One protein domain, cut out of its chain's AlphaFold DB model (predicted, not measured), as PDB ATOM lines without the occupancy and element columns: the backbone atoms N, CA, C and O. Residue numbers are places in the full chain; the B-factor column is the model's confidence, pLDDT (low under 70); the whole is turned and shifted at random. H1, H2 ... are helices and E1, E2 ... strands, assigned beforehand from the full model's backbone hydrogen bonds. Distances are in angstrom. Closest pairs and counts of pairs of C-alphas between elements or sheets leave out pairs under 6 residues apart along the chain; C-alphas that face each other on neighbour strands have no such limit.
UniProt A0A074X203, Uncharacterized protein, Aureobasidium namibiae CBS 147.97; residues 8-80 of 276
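Overview. This is residues 8 to 80 of the 276 residues of an uncharacterized protein of Aureobasidium namibiae CBS 147.97 (UniProt A0A074X203). A small three-strand sheet has helix H1 over one face, and H1 lies between this sheet and the longer helix H4, which runs beside H1 the opposite way. Two short helices, H2 and H3, lead round from the end of H1 to the start of H4. The 73 printed residues hold E1, E2, E3, H1, H2, H3 and H4 in chain order; the sheet, E1 - E2 - E3, is antiparallel, and the class is mixed, helices and strands. The whole is compact, with a radius of gyration of the C-alphas of 12.8 A and spans of 40 by 30 by 17 A.

Along the chain. E1, residues 12 to 14, begins at C-alpha (179.957, 108.431, 128.925) and measures 6.5 A; E2, 23 to 26, 10.3 A; E3, 33 to 35, 7.2 A. H1, 39 to 48, measures 14.5 A; H2, 50 to 53, 5.0 A; H3, 56 to 59, 5.6 A. H4, 68 to 79, measures 16.4 A and ends at C-alpha (197.944, 120.593, 124.876).

Arrangement. The strands form a meander, each the antiparallel neighbour of the one before. N 13 and O 25 are 2.9 A apart in hairpin E1 and E2, N 24 and O 34 2.8 A in hairpin E2 and E3, both within hydrogen-bond range. H1 is on the sheet at a height of 10.1 A, along the strands, at 26 degrees to E2 on the local plane. H4 touches H1 with residues 69 to 73 alone, closest C-alphas Glu 43 and Leu 69, 6.5 A, at a shallow tilt of 31 degrees, opposite ways. H1 and H2 touch only at the corner, only just, with 3 pairs of C-alphas within 8 A, closest Leu 46 and Phe 52, 6.3 A. H3 only just touches H4, with 3 such pairs, closest Ala 58 and Met 68, 7.1 A. Every O i to N i+4 pair is within hydrogen-bond range in H1 and H4; H2 and H3 are too short for one.

Size, cuts and confidence. The C-alphas farthest apart, Gly 19 and Gly 65, are 40.3 A apart. The printed part has no cut and no long link. The pLDDT is under 70 at residues 17 to 19 and 78 to 80.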
ATOM      1  N   VAL A   8     183.581 116.249 128.689       87.50
ATOM      2  CA  VAL A   8     183.257 115.311 127.601       87.50
ATOM      3  C   VAL A   8     183.237 113.861 128.085       87.50
ATOM      4  O   VAL A   8     182.392 113.087 127.659       87.50
ATOM      5  N   SER A   9     184.162 113.458 128.961       87.75
ATOM      6  CA  SER A   9     184.245 112.077 129.452       87.75
ATOM      7  C   SER A   9     183.178 111.715 130.479       87.75
ATOM      8  O   SER A   9     182.927 110.523 130.623       87.75
ATOM      9  N   SER A  10     182.555 112.683 131.161       88.94
ATOM     10  CA  SER A  10     181.415 112.413 132.050       88.94
ATOM     11  C   SER A  10     180.108 112.150 131.293       88.94
ATOM     12  O   SER A  10     179.214 111.535 131.859       88.94
ATOM     13  N   GLN A  11     180.026 112.486 129.997       90.62
ATOM     14  CA  GLN A  11     178.899 112.127 129.111       90.62
ATOM     15  C   GLN A  11     178.915 110.651 128.661       90.62
ATOM     16  O   GLN A  11     178.238 110.266 127.706       90.62
ATOM     17  N   TYR A  12     179.752 109.824 129.292       92.19
ATOM     18  CA  TYR A  12     179.957 108.431 128.925       92.19
ATOM     19  C   TYR A  12     179.970 107.546 130.164       92.19
ATOM     20  O   TYR A  12     180.843 107.681 131.024       92.19
ATOM     21  N   THR A  13     179.049 106.590 130.227       91.75
ATOM     22  CA  THR A  13     179.015 105.594 131.297       91.75
ATOM     23  C   THR A  13     179.962 104.432 130.966       91.75
ATOM     24  O   THR A  13     180.054 104.004 129.809       91.75
ATOM     25  N   PRO A  14     180.737 103.923 131.941       88.38
ATOM     26  CA  PRO A  14     181.587 102.758 131.729       88.38
ATOM     27  C   PRO A  14     180.731 101.503 131.563       88.38
ATOM     28  O   PRO A  14     179.827 101.253 132.356       88.38
ATOM     29  N   ILE A  15     181.043 100.692 130.552       86.25
ATOM     30  CA  ILE A  15     180.437  99.368 130.401       86.25
ATOM     31  C   ILE A  15     181.237  98.402 131.295       86.25
ATOM     32  O   ILE A  15     182.472  98.438 131.229       86.25
ATOM     33  N   PRO A  16     180.601  97.551 132.126       77.19
ATOM     34  CA  PRO A  16     181.316  96.500 132.851       77.19
ATOM     35  C   PRO A  16     182.102  95.625 131.862       77.19
ATOM     36  O   PRO A  16     181.614  95.300 130.780       77.19
ATOM     37  N   GLN A  17     183.357  95.308 132.194       68.88
ATOM     38  CA  GLN A  17     184.301  94.733 131.234       68.88
ATOM     39  C   GLN A  17     183.876  93.336 130.764       68.88
ATOM     40  O   GLN A  17     183.926  92.376 131.523       68.88
ATOM     41  N   THR A  18     183.574  93.213 129.471       63.28
ATOM     42  CA  THR A  18     183.420  91.927 128.770       63.28
ATOM     43  C   THR A  18     184.635  91.595 127.889       63.28
ATOM     44  O   THR A  18     184.527  90.791 126.968       63.28
ATOM     45  N   GLY A  19     185.784  92.254 128.095       66.62
ATOM     46  CA  GLY A  19     186.968  92.076 127.250       66.62
ATOM     47  C   GLY A  19     188.169  92.947 127.632       66.62
ATOM     48  O   GLY A  19     188.144  93.699 128.605       66.62
ATOM     49  N   THR A  20     189.231  92.848 126.827       74.62
ATOM     50  CA  THR A  20     190.570  93.416 127.094       74.62
ATOM     51  C   THR A  20     190.663  94.940 127.013       74.62
ATOM     52  O   THR A  20     191.619  95.517 127.529       74.62
ATOM     53  N   THR A  21     189.697  95.619 126.387       77.44
ATOM     54  CA  THR A  21     189.683  97.085 126.275       77.44
ATOM     55  C   THR A  21     188.530  97.686 127.085       77.44
ATOM     56  O   THR A  21     187.388  97.246 126.948       77.44
ATOM     57  N   PRO A  22     188.779  98.697 127.942       82.94
ATOM     58  CA  PRO A  22     187.710  99.367 128.669       82.94
ATOM     59  C   PRO A  22     186.875 100.204 127.694       82.94
ATOM     60  O   PRO A  22     187.348 101.206 127.147       82.94
ATOM     61  N   MET A  23     185.625  99.794 127.498       88.75
ATOM     62  CA  MET A  23     184.650 100.479 126.653       88.75
ATOM     63  C   MET A  23     183.720 101.357 127.495       88.75
ATOM     64  O   MET A  23     183.465 101.096 128.671       88.75
ATOM     65  N   VAL A  24     183.213 102.416 126.878       91.62
ATOM     66  CA  VAL A  24     182.208 103.315 127.443       91.62
ATOM     67  C   VAL A  24     181.072 103.497 126.441       91.62
ATOM     68  O   VAL A  24     181.283 103.356 125.237       91.62
ATOM     69  N   ILE A  25     179.878 103.818 126.925       92.88
ATOM     70  CA  ILE A  25     178.699 104.086 126.098       92.88
ATOM     71  C   ILE A  25     178.232 105.523 126.331       92.88
ATOM     72  O   ILE A  25     178.379 106.052 127.430       92.88
ATOM     73  N   CYS A  26     177.750 106.192 125.286       92.94
ATOM     74  CA  CYS A  26     177.244 107.561 125.403       92.94
ATOM     75  C   CYS A  26     175.986 107.583 126.282       92.94
ATOM     76  O   CYS A  26     175.041 106.843 126.007       92.94
ATOM     77  N   SER A  27     175.943 108.438 127.310       92.00
ATOM     78  CA  SER A  27     174.789 108.527 128.221       92.00
ATOM     79  C   SER A  27     173.514 109.025 127.532       92.00
ATOM     80  O   SER A  27     172.417 108.712 127.984       92.00
ATOM     81  N   HIS A  28     173.671 109.784 126.441       92.19
ATOM     82  CA  HIS A  28     172.582 110.455 125.725       92.19
ATOM     83  C   HIS A  28     171.898 109.551 124.698       92.19
ATOM     84  O   HIS A  28     170.677 109.479 124.677       92.19
ATOM     85  N   CYS A  29     172.661 108.840 123.858       90.69
ATOM     86  CA  CYS A  29     172.078 107.955 122.839       90.69
ATOM     87  C   CYS A  29     172.014 106.478 123.249       90.69
ATOM     88  O   CYS A  29     171.278 105.726 122.623       90.69
ATOM     89  N   GLN A  30     172.805 106.045 124.243       90.19
ATOM     90  CA  GLN A  30     172.884 104.668 124.764       90.19
ATOM     91  C   GLN A  30     173.119 103.551 123.723       90.19
ATOM     92  O   GLN A  30     173.060 102.370 124.051       90.19
ATOM     93  N   THR A  31     173.454 103.899 122.480       86.06
ATOM     94  CA  THR A  31     173.699 102.960 121.373       86.06
ATOM     95  C   THR A  31     175.179 102.867 121.015       86.06
ATOM     96  O   THR A  31     175.701 101.778 120.769       86.06
ATOM     97  N   PHE A  32     175.887 104.000 121.006       85.94
ATOM     98  CA  PHE A  32     177.247 104.076 120.481       85.94
ATOM     99  C   PHE A  32     178.307 103.760 121.545       85.94
ATOM    100  O   PHE A  32     178.413 104.440 122.571       85.94
ATOM    101  N   LYS A  33     179.115 102.723 121.284       90.69
ATOM    102  CA  LYS A  33     180.173 102.228 122.179       90.69
ATOM    103  C   LYS A  33     181.547 102.704 121.704       90.69
ATOM    104  O   LYS A  33     181.903 102.535 120.543       90.69
ATOM    105  N   LEU A  34     182.343 103.261 122.615       90.06
ATOM    106  CA  LEU A  34     183.636 103.885 122.328       90.06
ATOM    107  C   LEU A  34     184.738 103.427 123.299       90.06
ATOM    108  O   LEU A  34     184.450 103.156 124.464       90.06
ATOM    109  N   PRO A  35     186.019 103.408 122.885       87.25
ATOM    110  CA  PRO A  35     187.128 103.159 123.804       87.25
ATOM    111  C   PRO A  35     187.239 104.269 124.860       87.25
ATOM    112  O   PRO A  35     187.291 105.455 124.517       87.25
ATOM    113  N   ARG A  36     187.370 103.902 126.145       85.25
ATOM    114  CA  ARG A  36     187.440 104.844 127.284       85.25
ATOM    115  C   ARG A  36     188.480 105.953 127.093       85.25
ATOM    116  O   ARG A  36     188.222 107.100 127.468       85.25
ATOM    117  N   ASN A  37     189.612 105.613 126.477       84.62
ATOM    118  CA  ASN A  37     190.786 106.478 126.339       84.62
ATOM    119  C   ASN A  37     190.743 107.407 125.104       84.62
ATOM    120  O   ASN A  37     191.609 108.267 124.967       84.62
ATOM    121  N   SER A  38     189.762 107.268 124.202       86.88
ATOM    122  CA  SER A  38     189.703 108.057 122.962       86.88
ATOM    123  C   SER A  38     188.868 109.331 123.120       86.88
ATOM    124  O   SER A  38     187.685 109.364 122.790       86.88
ATOM    125  N   LEU A  39     189.483 110.414 123.608       86.19
ATOM    126  CA  LEU A  39     188.809 111.719 123.704       86.19
ATOM    127  C   LEU A  39     188.390 112.284 122.334       86.19
ATOM    128  O   LEU A  39     187.397 113.000 122.253       86.19
ATOM    129  N   ALA A  40     189.125 111.982 121.257       86.62
ATOM    130  CA  ALA A  40     188.812 112.495 119.920       86.62
ATOM    131  C   ALA A  40     187.490 111.931 119.388       86.62
ATOM    132  O   ALA A  40     186.578 112.697 119.090       86.62
ATOM    133  N   ARG A  41     187.344 110.601 119.405       89.00
ATOM    134  CA  ARG A  41     186.105 109.928 118.989       89.00
ATOM    135  C   ARG A  41     184.916 110.270 119.894       89.00
ATOM    136  O   ARG A  41     183.780 110.250 119.439       89.00
ATOM    137  N   LYS A  42     185.166 110.604 121.167       91.00
ATOM    138  CA  LYS A  42     184.127 111.082 122.095       91.00
ATOM    139  C   LYS A  42     183.579 112.460 121.715       91.00
ATOM    140  O   LYS A  42     182.367 112.643 121.745       91.00
ATOM    141  N   GLU A  43     184.440 113.418 121.374       91.38
ATOM    142  CA  GLU A  43     184.005 114.746 120.902       91.38
ATOM    143  C   GLU A  43     183.281 114.658 119.556       91.38
ATOM    144  O   GLU A  43     182.233 115.271 119.382       91.38
ATOM    145  N   GLU A  44     183.817 113.866 118.627       91.44
ATOM    146  CA  GLU A  44     183.219 113.598 117.317       91.44
ATOM    147  C   GLU A  44     181.828 112.961 117.442       91.44
ATOM    148  O   GLU A  44     180.873 113.442 116.837       91.44
ATOM    149  N   HIS A  45     181.675 111.947 118.298       93.31
ATOM    150  CA  HIS A  45     180.367 111.351 118.554       93.31
ATOM    151  C   HIS A  45     179.381 112.346 119.174       93.31
ATOM    152  O   HIS A  45     178.241 112.400 118.727       93.31
ATOM    153  N   LEU A  46     179.788 113.145 120.170       90.88
ATOM    154  CA  LEU A  46     178.882 114.122 120.790       90.88
ATOM    155  C   LEU A  46     178.420 115.198 119.796       90.88
ATOM    156  O   LEU A  46     177.251 115.563 119.834       90.88
ATOM    157  N   ARG A  47     179.280 115.646 118.867       90.19
ATOM    158  CA  ARG A  47     178.874 116.550 117.770       90.19
ATOM    159  C   ARG A  47     177.775 115.958 116.884       90.19
ATOM    160  O   ARG A  47     176.886 116.685 116.463       90.19
ATOM    161  N   ASN A  48     177.839 114.653 116.621       91.44
ATOM    162  CA  ASN A  48     176.915 113.952 115.726       91.44
ATOM    163  C   ASN A  48     175.716 113.324 116.472       91.44
ATOM    164  O   ASN A  48     174.847 112.707 115.858       91.44
ATOM    165  N   CYS A  49     175.663 113.433 117.801       92.38
ATOM    166  CA  CYS A  49     174.647 112.801 118.633       92.38
ATOM    167  C   CYS A  49     173.419 113.713 118.770       92.38
ATOM    168  O   CYS A  49     173.409 114.637 119.583       92.38
ATOM    169  N   ALA A  50     172.349 113.414 118.026       90.94
ATOM    170  CA  ALA A  50     171.094 114.171 118.086       90.94
ATOM    171  C   ALA A  50     170.512 114.266 119.514       90.94
ATOM    172  O   ALA A  50     170.076 115.333 119.935       90.94
ATOM    173  N   ALA A  51     170.582 113.183 120.298       90.94
ATOM    174  CA  ALA A  51     170.135 113.181 121.694       90.94
ATOM    175  C   ALA A  51     170.970 114.113 122.596       90.94
ATOM    176  O   ALA A  51     170.434 114.701 123.530       90.94
ATOM    177  N   PHE A  52     172.265 114.288 122.305       91.00
ATOM    178  CA  PHE A  52     173.099 115.267 123.006       91.00
ATOM    179  C   PHE A  52     172.766 116.700 122.575       91.00
ATOM    180  O   PHE A  52     172.697 117.572 123.431       91.00
ATOM    181  N   ALA A  53     172.499 116.946 121.288       88.44
ATOM    182  CA  ALA A  53     172.132 118.275 120.784       88.44
ATOM    183  C   ALA A  53     170.837 118.836 121.410       88.44
ATOM    184  O   ALA A  53     170.688 120.050 121.521       88.44
ATOM    185  N   LEU A  54     169.929 117.960 121.860       88.38
ATOM    186  CA  LEU A  54     168.721 118.314 122.617       88.38
ATOM    187  C   LEU A  54     168.977 118.541 124.123       88.38
ATOM    188  O   LEU A  54     168.092 119.008 124.837       88.38
ATOM    189  N   SER A  55     170.165 118.201 124.630       87.94
ATOM    190  CA  SER A  55     170.530 118.371 126.037       87.94
ATOM    191  C   SER A  55     170.902 119.830 126.336       87.94
ATOM    192  O   SER A  55     171.652 120.429 125.561       87.94
ATOM    193  N   PRO A  56     170.515 120.403 127.496       85.44
ATOM    194  CA  PRO A  56     170.967 121.742 127.895       85.44
ATOM    195  C   PRO A  56     172.502 121.850 127.989       85.44
ATOM    196  O   PRO A  56     173.062 122.929 127.820       85.44
ATOM    197  N   LEU A  57     173.200 120.723 128.182       84.56
ATOM    198  CA  LEU A  57     174.665 120.632 128.202       84.56
ATOM    199  C   LEU A  57     175.335 120.928 126.846       84.56
ATOM    200  O   LEU A  57     176.538 121.186 126.817       84.56
ATOM    201  N   ALA A  58     174.601 120.870 125.728       83.94
ATOM    202  CA  ALA A  58     175.142 121.189 124.405       83.94
ATOM    203  C   ALA A  58     175.200 122.702 124.139       83.94
ATOM    204  O   ALA A  58     176.123 123.172 123.474       83.94
ATOM    205  N   THR A  59     174.241 123.463 124.674       84.69
ATOM    206  CA  THR A  59     174.151 124.923 124.514       84.69
ATOM    207  C   THR A  59     174.717 125.698 125.702       84.69
ATOM    208  O   THR A  59     175.035 126.880 125.553       84.69
ATOM    209  N   GLN A  60     174.891 125.052 126.861       87.19
ATOM    210  CA  GLN A  60     175.525 125.653 128.032       87.19
ATOM    211  C   GLN A  60     176.934 126.162 127.695       87.19
ATOM    212  O   GLN A  60     177.789 125.427 127.194       87.19
ATOM    213  N   ARG A  61     177.164 127.442 128.000       87.06
ATOM    214  CA  ARG A  61     178.454 128.115 127.854       87.06
ATOM    215  C   ARG A  61     179.087 128.341 129.221       87.06
ATOM    216  O   ARG A  61     178.415 128.772 130.154       87.06
ATOM    217  N   ASP A  62     180.383 128.069 129.308       82.88
ATOM    218  CA  ASP A  62     181.202 128.363 130.483       82.88
ATOM    219  C   ASP A  62     181.404 129.881 130.662       82.88
ATOM    220  O   ASP A  62     181.089 130.678 129.777       82.88
ATOM    221  N   VAL A  63     182.046 130.281 131.766       85.62
ATOM    222  CA  VAL A  63     182.462 131.673 132.070       85.62
ATOM    223  C   VAL A  63     183.209 132.348 130.903       85.62
ATOM    224  O   VAL A  63     183.125 133.556 130.720       85.62
ATOM    225  N   ASN A  64     183.900 131.562 130.069       82.31
ATOM    226  CA  ASN A  64     184.636 132.030 128.889       82.31
ATOM    227  C   ASN A  64     183.787 132.102 127.598       82.31
ATOM    228  O   ASN A  64     184.346 132.218 126.506       82.31
ATOM    229  N   GLY A  65     182.462 131.945 127.684       84.38
ATOM    230  CA  GLY A  65     181.536 131.976 126.545       84.38
ATOM    231  C   GLY A  65     181.607 130.768 125.600       84.38
ATOM    232  O   GLY A  65     180.989 130.806 124.538       84.38
ATOM    233  N   ARG A  66     182.344 129.709 125.963       85.88
ATOM    234  CA  ARG A  66     182.556 128.501 125.143       85.88
ATOM    235  C   ARG A  66     181.665 127.351 125.575       85.88
ATOM    236  O   ARG A  66     181.426 127.190 126.768       85.88
ATOM    237  N   THR A  67     181.235 126.529 124.625       88.56
ATOM    238  CA  THR A  67     180.545 125.266 124.930       88.56
ATOM    239  C   THR A  67     181.515 124.205 125.460       88.56
ATOM    240  O   THR A  67     182.722 124.239 125.200       88.56
ATOM    241  N   MET A  68     180.983 123.203 126.161       88.75
ATOM    242  CA  MET A  68     181.755 122.082 126.717       88.75
ATOM    243  C   MET A  68     182.587 121.319 125.661       88.75
ATOM    244  O   MET A  68     183.694 120.851 125.949       88.75
ATOM    245  N   LEU A  69     182.095 121.236 124.419       88.00
ATOM    246  CA  LEU A  69     182.848 120.671 123.297       88.00
ATOM    247  C   LEU A  69     183.983 121.600 122.850       88.00
ATOM    248  O   LEU A  69     185.120 121.145 122.731       88.00
ATOM    249  N   GLU A  70     183.698 122.887 122.625       87.81
ATOM    250  CA  GLU A  70     184.696 123.892 122.226       87.81
ATOM    251  C   GLU A  70     185.851 123.993 123.222       87.81
ATOM    252  O   GLU A  70     187.010 124.041 122.814       87.81
ATOM    253  N   ASP A  71     185.556 123.986 124.523       86.50
ATOM    254  CA  ASP A  71     186.571 124.008 125.572       86.50
ATOM    255  C   ASP A  71     187.427 122.728 125.567       86.50
ATOM    256  O   ASP A  71     188.654 122.815 125.615       86.50
ATOM    257  N   SER A  72     186.827 121.542 125.405       85.62
ATOM    258  CA  SER A  72     187.583 120.283 125.294       85.62
ATOM    259  C   SER A  72     188.496 120.258 124.057       85.62
ATOM    260  O   SER A  72     189.671 119.879 124.152       85.62
ATOM    261  N   ILE A  73     188.002 120.746 122.914       84.50
ATOM    262  CA  ILE A  73     188.774 120.877 121.671       84.50
ATOM    263  C   ILE A  73     189.908 121.892 121.851       84.50
ATOM    264  O   ILE A  73     191.050 121.595 121.503       84.50
ATOM    265  N   ALA A  74     189.632 123.063 122.433       81.56
ATOM    266  CA  ALA A  74     190.629 124.102 122.681       81.56
ATOM    267  C   ALA A  74     191.703 123.639 123.677       81.56
ATOM    268  O   ALA A  74     192.894 123.859 123.448       81.56
ATOM    269  N   LYS A  75     191.317 122.926 124.743       81.75
ATOM    270  CA  LYS A  75     192.243 122.299 125.696       81.75
ATOM    271  C   LYS A  75     193.095 121.226 125.027       81.75
ATOM    272  O   LYS A  75     194.292 121.159 125.305       81.75
ATOM    273  N   ARG A  76     192.543 120.420 124.110       77.88
ATOM    274  CA  ARG A  76     193.352 119.493 123.303       77.88
ATOM    275  C   ARG A  76     194.313 120.246 122.391       77.88
ATOM    276  O   ARG A  76     195.494 119.926 122.423       77.88
ATOM    277  N   ALA A  77     193.832 121.236 121.643       72.56
ATOM    278  CA  ALA A  77     194.629 122.027 120.706       72.56
ATOM    279  C   ALA A  77     195.777 122.779 121.403       72.56
ATOM    280  O   ALA A  77     196.886 122.817 120.883       72.56
ATOM    281  N   GLY A  78     195.554 123.308 122.611       65.75
ATOM    282  CA  GLY A  78     196.600 123.922 123.435       65.75
ATOM    283  C   GLY A  78     197.567 122.911 124.065       65.75
ATOM    284  O   GLY A  78     198.743 123.218 124.267       65.75
ATOM    285  N   ARG A  79     197.104 121.686 124.353       64.25
ATOM    286  CA  ARG A  79     197.944 120.593 124.876       64.25
ATOM    287  C   ARG A  79     198.793 119.946 123.783       64.25
ATOM    288  O   ARG A  79     199.941 119.593 124.044       64.25
ATOM    289  N   THR A  80     198.291 119.881 122.552       56.75
ATOM    290  CA  THR A  80     199.116 119.790 121.345       56.75
ATOM    291  C   THR A  80     199.748 121.151 121.077       56.75
ATOM    292  O   THR A  80     199.436 121.792 120.072       56.75
TER     293      THR A  80